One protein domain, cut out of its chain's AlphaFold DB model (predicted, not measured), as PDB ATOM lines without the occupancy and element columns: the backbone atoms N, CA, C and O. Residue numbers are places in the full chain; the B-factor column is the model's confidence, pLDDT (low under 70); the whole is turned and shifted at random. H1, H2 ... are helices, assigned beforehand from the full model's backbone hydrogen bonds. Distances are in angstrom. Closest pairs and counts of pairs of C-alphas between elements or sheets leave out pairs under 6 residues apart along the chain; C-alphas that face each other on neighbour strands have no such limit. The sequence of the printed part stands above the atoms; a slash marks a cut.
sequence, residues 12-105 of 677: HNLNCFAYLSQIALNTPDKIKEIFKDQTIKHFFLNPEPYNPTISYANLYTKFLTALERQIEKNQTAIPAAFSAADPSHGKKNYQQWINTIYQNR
ATOM      1  N   HIS A  12     229.933 248.610 217.512       79.75
ATOM      2  CA  HIS A  12     229.788 249.045 218.899       79.75
ATOM      3  C   HIS A  12     230.830 250.109 219.245       79.75
ATOM      4  O   HIS A  12     230.496 251.132 219.842       79.75
ATOM      5  N   ASN A  13     232.069 249.899 218.806       84.06
ATOM      6  CA  ASN A  13     233.159 250.841 219.013       84.06
ATOM      7  C   ASN A  13     232.906 252.191 218.325       84.06
ATOM      8  O   ASN A  13     233.119 253.237 218.934       84.06
ATOM      9  N   LEU A  14     232.392 252.173 217.090       85.62
ATOM     10  CA  LEU A  14     231.986 253.381 216.366       85.62
ATOM     11  C   LEU A  14     230.870 254.141 217.099       85.62
ATOM     12  O   LEU A  14     230.933 255.360 217.237       85.62
ATOM     13  N   ASN A  15     229.891 253.426 217.651       85.88
ATOM     14  CA  ASN A  15     228.805 254.047 218.405       85.88
ATOM     15  C   ASN A  15     229.288 254.651 219.739       85.88
ATOM     16  O   ASN A  15     228.836 255.728 220.132       85.88
ATOM     17  N   CYS A  16     230.247 254.012 220.421       89.25
ATOM     18  CA  CYS A  16     230.913 254.602 221.586       89.25
ATOM     19  C   CYS A  16     231.710 255.860 221.218       89.25
ATOM     20  O   CYS A  16     231.667 256.833 221.969       89.25
ATOM     21  N   PHE A  17     232.399 255.864 220.071       90.94
ATOM     22  CA  PHE A  17     233.070 257.055 219.551       90.94
ATOM     23  C   PHE A  17     232.076 258.196 219.317       90.94
ATOM     24  O   PHE A  17     232.259 259.264 219.889       90.94
ATOM     25  N   ALA A  18     230.996 257.963 218.563       90.44
ATOM     26  CA  ALA A  18     229.988 258.986 218.273       90.44
ATOM     27  C   ALA A  18     229.408 259.609 219.558       90.44
ATOM     28  O   ALA A  18     229.322 260.832 219.686       90.44
ATOM     29  N   TYR A  19     229.093 258.771 220.552       92.38
ATOM     30  CA  TYR A  19     228.628 259.221 221.864       92.38
ATOM     31  C   TYR A  19     229.667 260.086 222.594       92.38
ATOM     32  O   TYR A  19     229.341 261.172 223.081       92.38
ATOM     33  N   LEU A  20     230.915 259.613 222.680       93.06
ATOM     34  CA  LEU A  20     231.993 260.314 223.380       93.06
ATOM     35  C   LEU A  20     232.365 261.628 222.692       93.06
ATOM     36  O   LEU A  20     232.601 262.612 223.387       93.06
ATOM     37  N   SER A  21     232.370 261.667 221.361       91.69
ATOM     38  CA  SER A  21     232.629 262.874 220.574       91.69
ATOM     39  C   SER A  21     231.602 263.961 220.877       91.69
ATOM     40  O   SER A  21     231.981 265.096 221.158       91.69
ATOM     41  N   GLN A  22     230.312 263.609 220.943       90.12
ATOM     42  CA  GLN A  22     229.262 264.550 221.349       90.12
ATOM     43  C   GLN A  22     229.491 265.102 222.763       90.12
ATOM     44  O   GLN A  22     229.337 266.299 223.001       90.12
ATOM     45  N   ILE A  23     229.910 264.265 223.714       91.19
ATOM     46  CA  ILE A  23     230.220 264.735 225.071       91.19
ATOM     47  C   ILE A  23     231.450 265.644 225.072       91.19
ATOM     48  O   ILE A  23     231.412 266.711 225.685       91.19
ATOM     49  N   ALA A  24     232.527 265.250 224.393       90.00
ATOM     50  CA  ALA A  24     233.774 266.005 224.342       90.00
ATOM     51  C   ALA A  24     233.561 267.411 223.761       90.00
ATOM     52  O   ALA A  24     234.035 268.380 224.354       90.00
ATOM     53  N   LEU A  25     232.779 267.528 222.681       86.62
ATOM     54  CA  LEU A  25     232.401 268.806 222.063       86.62
ATOM     55  C   LEU A  25     231.656 269.736 223.029       86.62
ATOM     56  O   LEU A  25     231.841 270.947 222.991       86.62
ATOM     57  N   ASN A  26     230.842 269.171 223.921       84.00
ATOM     58  CA  ASN A  26     230.070 269.927 224.906       84.00
ATOM     59  C   ASN A  26     230.807 270.112 226.249       84.00
ATOM     60  O   ASN A  26     230.250 270.701 227.175       84.00
ATOM     61  N   THR A  27     232.040 269.608 226.394       85.12
ATOM     62  CA  THR A  27     232.819 269.695 227.642       85.12
ATOM     63  C   THR A  27     233.806 270.868 227.576       85.12
ATOM     64  O   THR A  27     234.690 270.845 226.724       85.12
ATOM     65  N   PRO A  28     233.750 271.867 228.477       81.06
ATOM     66  CA  PRO A  28     234.743 272.948 228.514       81.06
ATOM     67  C   PRO A  28     236.149 272.446 228.881       81.06
ATOM     68  O   PRO A  28     236.279 271.562 229.727       81.06
ATOM     69  N   ASP A  29     237.214 273.056 228.347       80.94
ATOM     70  CA  ASP A  29     238.600 272.588 228.556       80.94
ATOM     71  C   ASP A  29     239.011 272.485 230.031       80.94
ATOM     72  O   ASP A  29     239.607 271.494 230.449       80.94
ATOM     73  N   LYS A  30     238.590 273.446 230.862       75.12
ATOM     74  CA  LYS A  30     238.815 273.422 232.321       75.12
ATOM     75  C   LYS A  30     238.205 272.189 233.008       75.12
ATOM     76  O   LYS A  30     238.688 271.774 234.055       75.12
ATOM     77  N   ILE A  31     237.149 271.611 232.436       75.94
ATOM     78  CA  ILE A  31     236.487 270.402 232.943       75.94
ATOM     79  C   ILE A  31     237.203 269.146 232.452       75.94
ATOM     80  O   ILE A  31     237.315 268.176 233.200       75.94
ATOM     81  N   LYS A  32     237.756 269.171 231.233       81.19
ATOM     82  CA  LYS A  32     238.561 268.067 230.686       81.19
ATOM     83  C   LYS A  32     239.762 267.752 231.586       81.19
ATOM     84  O   LYS A  32     240.089 266.587 231.791       81.19
ATOM     85  N   GLU A  33     240.343 268.784 232.197       76.62
ATOM     86  CA  GLU A  33     241.449 268.699 233.162       76.62
ATOM     87  C   GLU A  33     241.096 267.993 234.489       76.62
ATOM     88  O   GLU A  33     241.988 267.531 235.201       76.62
ATOM     89  N   ILE A  34     239.808 267.858 234.831       76.62
ATOM     90  CA  ILE A  34     239.369 267.179 236.066       76.62
ATOM     91  C   ILE A  34     239.574 265.661 235.962       76.62
ATOM     92  O   ILE A  34     239.794 264.979 236.971       76.62
ATOM     93  N   PHE A  35     239.517 265.108 234.750       79.75
ATOM     94  CA  PHE A  35     239.695 263.681 234.531       79.75
ATOM     95  C   PHE A  35     241.180 263.310 234.622       79.75
ATOM     96  O   PHE A  35     241.982 263.614 233.747       79.75
ATOM     97  N   LYS A  36     241.545 262.595 235.695       82.69
ATOM     98  CA  LYS A  36     242.929 262.147 235.948       82.69
ATOM     99  C   LYS A  36     243.435 261.081 234.972       82.69
ATOM    100  O   LYS A  36     244.641 260.861 234.883       82.69
ATOM    101  N   ASP A  37     242.531 260.372 234.300       87.06
ATOM    102  CA  ASP A  37     242.900 259.349 233.325       87.06
ATOM    103  C   ASP A  37     243.385 260.023 232.031       87.06
ATOM    104  O   ASP A  37     242.628 260.727 231.360       87.06
ATOM    105  N   GLN A  38     244.650 259.786 231.679       86.56
ATOM    106  CA  GLN A  38     245.291 260.405 230.517       86.56
ATOM    107  C   GLN A  38     244.616 260.032 229.192       86.56
ATOM    108  O   GLN A  38     244.620 260.838 228.268       86.56
ATOM    109  N   THR A  39     243.995 258.850 229.093       86.69
ATOM    110  CA  THR A  39     243.294 258.430 227.868       86.69
ATOM    111  C   THR A  39     241.991 259.198 227.669       86.69
ATOM    112  O   THR A  39     241.701 259.621 226.553       86.69
ATOM    113  N   ILE A  40     241.251 259.462 228.753       87.50
ATOM    114  CA  ILE A  40     240.061 260.331 228.724       87.50
ATOM    115  C   ILE A  40     240.474 261.752 228.356       87.50
ATOM    116  O   ILE A  40     239.921 262.341 227.430       87.50
ATOM    117  N   LYS A  41     241.473 262.288 229.061       86.00
ATOM    118  CA  LYS A  41     241.941 263.658 228.861       86.00
ATOM    119  C   LYS A  41     242.425 263.893 227.427       86.00
ATOM    120  O   LYS A  41     242.031 264.881 226.814       86.00
ATOM    121  N   HIS A  42     243.228 262.977 226.888       86.94
ATOM    122  CA  HIS A  42     243.740 263.069 225.522       86.94
ATOM    123  C   HIS A  42     242.608 263.119 224.488       86.94
ATOM    124  O   HIS A  42     242.589 264.040 223.676       86.94
ATOM    125  N   PHE A  43     241.629 262.210 224.579       89.75
ATOM    126  CA  PHE A  43     240.484 262.195 223.664       89.75
ATOM    127  C   PHE A  43     239.634 263.468 223.765       89.75
ATOM    128  O   PHE A  43     239.204 264.012 222.755       89.75
ATOM    129  N   PHE A  44     239.389 263.967 224.979       87.50
ATOM    130  CA  PHE A  44     238.541 265.145 225.174       87.50
ATOM    131  C   PHE A  44     239.218 266.432 224.676       87.50
ATOM    132  O   PHE A  44     238.533 267.339 224.200       87.50
ATOM    133  N   LEU A  45     240.543 266.546 224.813       84.44
ATOM    134  CA  LEU A  45     241.303 267.707 224.336       84.44
ATOM    135  C   LEU A  45     241.517 267.675 222.821       84.44
ATOM    136  O   LEU A  45     241.461 268.724 222.193       84.44
ATOM    137  N   ASN A  46     241.717 266.487 222.247       83.25
ATOM    138  CA  ASN A  46     241.981 266.297 220.824       83.25
ATOM    139  C   ASN A  46     241.067 265.188 220.275       83.25
ATOM    140  O   ASN A  46     241.520 264.054 220.114       83.25
ATOM    141  N   PRO A  47     239.773 265.466 220.027       78.88
ATOM    142  CA  PRO A  47     238.890 264.479 219.419       78.88
ATOM    143  C   PRO A  47     239.335 264.234 217.969       78.88
ATOM    144  O   PRO A  47     239.063 265.029 217.073       78.88
ATOM    145  N   GLU A  48     240.068 263.145 217.751       81.56
ATOM    146  CA  GLU A  48     240.509 262.708 216.425       81.56
ATOM    147  C   GLU A  48     239.351 262.078 215.625       81.56
ATOM    148  O   GLU A  48     238.372 261.610 216.221       81.56
ATOM    149  N   PRO A  49     239.447 262.012 214.281       88.88
ATOM    150  CA  PRO A  49     238.559 261.179 213.474       88.88
ATOM    151  C   PRO A  49     238.524 259.732 213.981       88.88
ATOM    152  O   PRO A  49     239.481 259.247 214.585       88.88
ATOM    153  N   TYR A  50     237.425 259.023 213.709       87.81
ATOM    154  CA  TYR A  50     237.270 257.636 214.146       87.81
ATOM    155  C   TYR A  50     238.445 256.767 213.680       87.81
ATOM    156  O   TYR A  50     238.698 256.637 212.482       87.81
ATOM    157  N   ASN A  51     239.117 256.126 214.638       85.88
ATOM    158  CA  ASN A  51     240.187 255.178 214.380       85.88
ATOM    159  C   ASN A  51     239.787 253.772 214.873       85.88
ATOM    160  O   ASN A  51     239.686 253.559 216.087       85.88
ATOM    161  N   PRO A  52     239.605 252.782 213.976       81.56
ATOM    162  CA  PRO A  52     239.175 251.437 214.356       81.56
ATOM    163  C   PRO A  52     240.184 250.686 215.242       81.56
ATOM    164  O   PRO A  52     239.804 249.706 215.881       81.56
ATOM    165  N   THR A  53     241.445 251.131 215.342       82.56
ATOM    166  CA  THR A  53     242.440 250.519 216.241       82.56
ATOM    167  C   THR A  53     242.296 250.968 217.698       82.56
ATOM    168  O   THR A  53     242.899 250.367 218.589       82.56
ATOM    169  N   ILE A  54     241.530 252.031 217.968       83.94
ATOM    170  CA  ILE A  54     241.292 252.555 219.318       83.94
ATOM    171  C   ILE A  54     240.032 251.913 219.898       83.94
ATOM    172  O   ILE A  54     238.972 251.907 219.281       83.94
ATOM    173  N   SER A  55     240.119 251.413 221.134       86.44
ATOM    174  CA  SER A  55     238.971 250.839 221.848       86.44
ATOM    175  C   SER A  55     238.159 251.924 222.567       86.44
ATOM    176  O   SER A  55     238.251 252.096 223.789       86.44
ATOM    177  N   TYR A  56     237.347 252.668 221.815       88.06
ATOM    178  CA  TYR A  56     236.391 253.647 222.341       88.06
ATOM    179  C   TYR A  56     235.355 253.020 223.280       88.06
ATOM    180  O   TYR A  56     234.897 253.692 224.199       88.06
ATOM    181  N   ALA A  57     235.030 251.734 223.127       84.69
ATOM    182  CA  ALA A  57     234.200 251.011 224.097       84.69
ATOM    183  C   ALA A  57     234.842 250.975 225.501       84.69
ATOM    184  O   ALA A  57     234.201 251.304 226.500       84.69
ATOM    185  N   ASN A  58     236.143 250.667 225.589       85.69
ATOM    186  CA  ASN A  58     236.865 250.731 226.862       85.69
ATOM    187  C   ASN A  58     236.949 252.179 227.375       85.69
ATOM    188  O   ASN A  58     236.826 252.411 228.579       85.69
ATOM    189  N   LEU A  59     237.157 253.152 226.479       89.69
ATOM    190  CA  LEU A  59     237.192 254.573 226.837       89.69
ATOM    191  C   LEU A  59     235.853 255.048 227.416       89.69
ATOM    192  O   LEU A  59     235.840 255.744 228.426       89.69
ATOM    193  N   TYR A  60     234.740 254.612 226.831       91.12
ATOM    194  CA  TYR A  60     233.383 254.875 227.296       91.12
ATOM    195  C   TYR A  60     233.165 254.349 228.719       91.12
ATOM    196  O   TYR A  60     232.785 255.110 229.612       91.12
ATOM    197  N   THR A  61     233.492 253.076 228.965       87.69
ATOM    198  CA  THR A  61     233.382 252.478 230.303       87.69
ATOM    199  C   THR A  61     234.269 253.202 231.314       87.69
ATOM    200  O   THR A  61     233.822 253.487 232.430       87.69
ATOM    201  N   LYS A  62     235.512 253.538 230.940       89.44
ATOM    202  CA  LYS A  62     236.432 254.306 231.793       89.44
ATOM    203  C   LYS A  62     235.869 255.684 232.124       89.44
ATOM    204  O   LYS A  62     235.875 256.056 233.294       89.44
ATOM    205  N   PHE A  63     235.363 256.402 231.125       92.00
ATOM    206  CA  PHE A  63     234.774 257.726 231.279       92.00
ATOM    207  C   PHE A  63     233.603 257.716 232.256       92.00
ATOM    208  O   PHE A  63     233.662 258.402 233.276       92.00
ATOM    209  N   LEU A  64     232.585 256.889 232.013       92.12
ATOM    210  CA  LEU A  64     231.420 256.853 232.893       92.12
ATOM    211  C   LEU A  64     231.769 256.343 234.299       92.12
ATOM    212  O   LEU A  64     231.235 256.846 235.285       92.12
ATOM    213  N   THR A  65     232.709 255.399 234.419       89.81
ATOM    214  CA  THR A  65     233.199 254.934 235.728       89.81
ATOM    215  C   THR A  65     233.923 256.046 236.486       89.81
ATOM    216  O   THR A  65     233.712 256.204 237.688       89.81
ATOM    217  N   ALA A  66     234.791 256.807 235.813       90.19
ATOM    218  CA  ALA A  66     235.508 257.926 236.413       90.19
ATOM    219  C   ALA A  66     234.541 259.035 236.840       90.19
ATOM    220  O   ALA A  66     234.662 259.553 237.949       90.19
ATOM    221  N   LEU A  67     233.555 259.344 235.994       91.19
ATOM    222  CA  LEU A  67     232.522 260.330 236.281       91.19
ATOM    223  C   LEU A  67     231.663 259.928 237.485       91.19
ATOM    224  O   LEU A  67     231.521 260.715 238.418       91.19
ATOM    225  N   GLU A  68     231.140 258.699 237.510       91.25
ATOM    226  CA  GLU A  68     230.324 258.211 238.627       91.25
ATOM    227  C   GLU A  68     231.122 258.233 239.942       91.25
ATOM    228  O   GLU A  68     230.635 258.759 240.940       91.25
ATOM    229  N   ARG A  69     232.383 257.772 239.934       90.00
ATOM    230  CA  ARG A  69     233.267 257.834 241.114       90.00
ATOM    231  C   ARG A  69     233.523 259.262 241.586       90.00
ATOM    232  O   ARG A  69     233.627 259.495 242.788       90.00
ATOM    233  N   GLN A  70     233.676 260.208 240.660       89.31
ATOM    234  CA  GLN A  70     233.896 261.608 241.010       89.31
ATOM    235  C   GLN A  70     232.655 262.201 241.684       89.31
ATOM    236  O   GLN A  70     232.797 262.863 242.709       89.31
ATOM    237  N   ILE A  71     231.460 261.906 241.162       91.62
ATOM    238  CA  ILE A  71     230.176 262.312 241.754       91.62
ATOM    239  C   ILE A  71     230.001 261.699 243.149       91.62
ATOM    240  O   ILE A  71     229.617 262.402 244.079       91.62
ATOM    241  N   GLU A  72     230.331 260.416 243.321       90.12
ATOM    242  CA  GLU A  72     230.267 259.741 244.625       90.12
ATOM    243  C   GLU A  72     231.238 260.333 245.647       90.12
ATOM    244  O   GLU A  72     230.891 260.486 246.816       90.12
ATOM    245  N   LYS A  73     232.468 260.644 245.224       89.81
ATOM    246  CA  LYS A  73     233.507 261.152 246.122       89.81
ATOM    247  C   LYS A  73     233.279 262.613 246.500       89.81
ATOM    248  O   LYS A  73     233.516 262.990 247.643       89.81
ATOM    249  N   ASN A  74     232.923 263.446 245.525       86.56
ATOM    250  CA  ASN A  74     232.667 264.863 245.728       86.56
ATOM    251  C   ASN A  74     231.692 265.390 244.670       86.56
ATOM    252  O   ASN A  74     232.088 265.855 243.598       86.56
ATOM    253  N   GLN A  75     230.417 265.369 245.033       84.88
ATOM    254  CA  GLN A  75     229.310 265.785 244.186       84.88
ATOM    255  C   GLN A  75     229.408 267.244 243.707       84.88
ATOM    256  O   GLN A  75     228.945 267.562 242.616       84.88
ATOM    257  N   THR A  76     230.035 268.140 244.478       86.25
ATOM    258  CA  THR A  76     230.113 269.570 244.130       86.25
ATOM    259  C   THR A  76     231.307 269.913 243.246       86.25
ATOM    260  O   THR A  76     231.329 270.997 242.669       86.25
ATOM    261  N   ALA A  77     232.278 269.006 243.076       85.75
ATOM    262  CA  ALA A  77     233.528 269.296 242.372       85.75
ATOM    263  C   ALA A  77     233.323 269.708 240.905       85.75
ATOM    264  O   ALA A  77     233.898 270.698 240.459       85.75
ATOM    265  N   ILE A  78     232.506 268.958 240.158       87.12
ATOM    266  CA  ILE A  78     232.236 269.247 238.742       87.12
ATOM    267  C   ILE A  78     231.376 270.516 238.604       87.12
ATOM    268  O   ILE A  78     231.826 271.432 237.913       87.12
ATOM    269  N   PRO A  79     230.220 270.657 239.295       89.00
ATOM    270  CA  PRO A  79     229.455 271.905 239.267       89.00
ATOM    271  C   PRO A  79     230.288 273.141 239.636       89.00
ATOM    272  O   PRO A  79     230.205 274.168 238.963       89.00
ATOM    273  N   ALA A  80     231.127 273.051 240.674       88.38
ATOM    274  CA  ALA A  80     231.985 274.153 241.105       88.38
ATOM    275  C   ALA A  80     233.019 274.527 240.039       88.38
ATOM    276  O   ALA A  80     233.281 275.710 239.837       88.38
ATOM    277  N   ALA A  81     233.572 273.548 239.321       87.50
ATOM    278  CA  ALA A  81     234.500 273.815 238.233       87.50
ATOM    279  C   ALA A  81     233.826 274.520 237.046       87.50
ATOM    280  O   ALA A  81     234.430 275.412 236.453       87.50
ATOM    281  N   PHE A  82     232.566 274.194 236.733       90.12
ATOM    282  CA  PHE A  82     231.796 274.935 235.728       90.12
ATOM    283  C   PHE A  82     231.531 276.380 236.172       90.12
ATOM    284  O   PHE A  82     231.738 277.304 235.390       90.12
ATOM    285  N   SER A  83     231.148 276.592 237.434       90.00
ATOM    286  CA  SER A  83     230.965 277.935 238.005       90.00
ATOM    287  C   SER A  83     232.267 278.739 238.085       90.00
ATOM    288  O   SER A  83     232.255 279.946 237.891       90.00
ATOM    289  N   ALA A  84     233.408 278.093 238.331       88.44
ATOM    290  CA  ALA A  84     234.719 278.744 238.301       88.44
ATOM    291  C   ALA A  84     235.190 279.051 236.867       88.44
ATOM    292  O   ALA A  84     235.961 279.986 236.642       88.44
ATOM    293  N   ALA A  85     234.759 278.252 235.886       85.81
ATOM    294  CA  ALA A  85     235.055 278.482 234.479       85.81
ATOM    295  C   ALA A  85     234.275 279.676 233.915       85.81
ATOM    296  O   ALA A  85     234.863 280.463 233.176       85.81
ATOM    297  N   ASP A  86     233.001 279.797 234.294       87.19
ATOM    298  CA  ASP A  86     232.080 280.864 233.907       87.19
ATOM    299  C   ASP A  86     231.157 281.195 235.100       87.19
ATOM    300  O   ASP A  86     230.162 280.499 235.318       87.19
ATOM    301  N   PRO A  87     231.457 282.238 235.894       88.12
ATOM    302  CA  PRO A  87     230.636 282.608 237.049       88.12
ATOM    303  C   PRO A  87     229.196 283.005 236.703       88.12
ATOM    304  O   PRO A  87     228.311 282.875 237.546       88.12
ATOM    305  N   SER A  88     228.945 283.482 235.479       90.88
ATOM    306  CA  SER A  88     227.631 283.972 235.052       90.88
ATOM    307  C   SER A  88     226.726 282.850 234.546       90.88
ATOM    308  O   SER A  88     225.523 282.872 234.812       90.88
ATOM    309  N   HIS A  89     227.279 281.848 233.854       90.19
ATOM    310  CA  HIS A  89     226.490 280.768 233.242       90.19
ATOM    311  C   HIS A  89     226.894 279.358 233.675       90.19
ATOM    312  O   HIS A  89     226.255 278.396 233.255       90.19
ATOM    313  N   GLY A  90     227.887 279.191 234.549       89.75
ATOM    314  CA  GLY A  90     228.457 277.891 234.910       89.75
ATOM    315  C   GLY A  90     227.431 276.864 235.382       89.75
ATOM    316  O   GLY A  90     227.446 275.728 234.916       89.75
ATOM    317  N   LYS A  91     226.455 277.265 236.208       90.25
ATOM    318  CA  LYS A  91     225.352 276.376 236.624       90.25
ATOM    319  C   LYS A  91     224.530 275.872 235.430       90.25
ATOM    320  O   LYS A  91     224.237 274.682 235.344       90.25
ATOM    321  N   LYS A  92     224.171 276.767 234.505       90.75
ATOM    322  CA  LYS A  92     223.408 276.430 233.293       90.75
ATOM    323  C   LYS A  92     224.238 275.559 232.347       90.75
ATOM    324  O   LYS A  92     223.721 274.576 231.830       90.75
ATOM    325  N   ASN A  93     225.520 275.873 232.179       91.06
ATOM    326  CA  ASN A  93     226.448 275.111 231.342       91.06
ATOM    327  C   ASN A  93     226.648 273.690 231.896       91.06
ATOM    328  O   ASN A  93     226.620 272.728 231.135       91.06
ATOM    329  N   TYR A  94     226.764 273.535 233.221       92.19
ATOM    330  CA  TYR A  94     226.810 272.222 233.865       92.19
ATOM    331  C   TYR A  94     225.514 271.436 233.653       92.19
ATOM    332  O   TYR A  94     225.557 270.268 233.272       92.19
ATOM    333  N   GLN A  95     224.359 272.082 233.845       91.88
ATOM    334  CA  GLN A  95     223.054 271.468 233.606       91.88
ATOM    335  C   GLN A  95     222.905 271.005 232.146       91.88
ATOM    336  O   GLN A  95     222.399 269.916 231.886       91.88
ATOM    337  N   GLN A  96     223.358 271.803 231.179       90.75
ATOM    338  CA  GLN A  96     223.372 271.418 229.766       90.75
ATOM    339  C   GLN A  96     224.317 270.236 229.517       90.75
ATOM    340  O   GLN A  96     223.915 269.258 228.896       90.75
ATOM    341  N   TRP A  97     225.528 270.275 230.071       91.88
ATOM    342  CA  TRP A  97     226.518 269.214 229.909       91.88
ATOM    343  C   TRP A  97     226.073 267.872 230.508       91.88
ATOM    344  O   TRP A  97     226.139 266.846 229.832       91.88
ATOM    345  N   ILE A  98     225.559 267.863 231.746       93.31
ATOM    346  CA  ILE A  98     225.051 266.634 232.374       93.31
ATOM    347  C   ILE A  98     223.833 266.091 231.613       93.31
ATOM    348  O   ILE A  98     223.646 264.878 231.528       93.31
ATOM    349  N   ASN A  99     223.018 266.970 231.012       92.81
ATOM    350  CA  ASN A  99     221.913 266.554 230.155       92.81
ATOM    351  C   ASN A  99     222.409 265.830 228.901       92.81
ATOM    352  O   ASN A  99     221.809 264.820 228.550       92.81
ATOM    353  N   THR A 100     223.512 266.257 228.280       92.31
ATOM    354  CA  THR A 100     224.095 265.601 227.091       92.31
ATOM    355  C   THR A 100     224.504 264.144 227.341       92.31
ATOM    356  O   THR A 100     224.527 263.343 226.409       92.31
ATOM    357  N   ILE A 101     224.769 263.754 228.592       93.19
ATOM    358  CA  ILE A 101     225.094 262.363 228.945       93.19
ATOM    359  C   ILE A 101     223.911 261.426 228.681       93.19
ATOM    360  O   ILE A 101     224.119 260.324 228.174       93.19
ATOM    361  N   TYR A 102     222.690 261.856 229.013       93.38
ATOM    362  CA  TYR A 102     221.463 261.061 228.867       93.38
ATOM    363  C   TYR A 102     220.672 261.414 227.601       93.38
ATOM    364  O   TYR A 102     220.104 260.534 226.960       93.38
ATOM    365  N   GLN A 103     220.653 262.694 227.226       92.81
ATOM    366  CA  GLN A 103     219.974 263.249 226.052       92.81
ATOM    367  C   GLN A 103     220.945 263.385 224.871       92.81
ATOM    368  O   GLN A 103     220.988 264.413 224.197       92.81
ATOM    369  N   ASN A 104     221.772 262.362 224.647       91.00
ATOM    370  CA  ASN A 104     222.748 262.381 223.568       91.00
ATOM    371  C   ASN A 104     222.017 262.243 222.222       91.00
ATOM    372  O   ASN A 104     221.502 261.172 221.893       91.00
ATOM    373  N   ARG A 105     221.931 263.350 221.478       85.56
ATOM    374  CA  ARG A 105     221.360 263.391 220.129       85.56
ATOM    375  C   ARG A 105     222.422 262.935 219.139       85.56
ATOM    376  O   ARG A 105     223.234 263.732 218.676       85.56
TER     377      ARG A 105
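AT A GLANCE: This is residues 12 to 105 of the 677 residues of an uncharacterized protein of Legionella oakridgensis (UniProt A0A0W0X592). Four helices make a rough, elongated ring: H4 along one long side, H1 and H6 meeting near their last turns along the other, and H5 at the far end. The short helices H2 and H3 cover one face of this ring. The 94 printed residues hold six named helices, H1 to H6 in chain order, and no named strand: all helix. The whole is compact, with a radius of gyration of the C-alphas of 13.1 A, and spans 40 by 25 by 22 A.

HOW THE PARTS SIT: Begin at H4, residues 56 to 73. With residues 56 to 60 alone it touches H1, residues 12 to 25, at a steep tilt of 50 degrees; the closest C-alphas, of Asn 13 and Ala 57, are 5.2 A apart. H3, residues 38 to 45, is about perpendicular to H4 at 82 degrees and touches it, closest at the C-alphas of Ile 40 and Phe 63, 6.4 A. H5, residues 77 to 85, and H4 only just touch, and only at the corner, with 3 pairs of C-alphas within 8 A, closest Ile 71 and Ala 77, 7.8 A. H6, residues 90 to 102, touches H5, closest at the C-alphas of Ser 83 and Gly 90, 4.0 A. H6 touches H1 at a shallow tilt of 10 degrees, opposite ways; the closest C-alphas, of Ile 23 and Thr 100, are 6.5 A apart. H2, residues 29 to 32, touches H5, closest at the C-alphas of Ile 31 and Ala 81, 6.6 A. H4 and H6 are apart. Helix packing is mostly crossed: 1 of 5 touching pairs given a tilt is shallow. Every O i to N i+4 pair is within hydrogen-bond range in H1, H3, H4 and H5, and 7 of 9 in H6; H2 is too short for one.

IN THESE COORDINATES: Find C-alpha 56 at (236.391, 253.647, 222.341); from there H4 runs 25.1 A to C-alpha 73. H1 begins at (229.788, 249.045, 218.899) and runs 20.2 A. H6 runs 19.2 A to C-alpha 102 at (221.463, 261.061, 228.867). H5 measures 12.2 A, H3 10.4 A and H2 5.0 A.

THE WHOLE: Look for the two farthest C-alphas at Thr 53 and Ser 88, 41.1 A apart. The printed part has no cut and no long link. Its mean pLDDT is 87.5, and no printed residue is under 70.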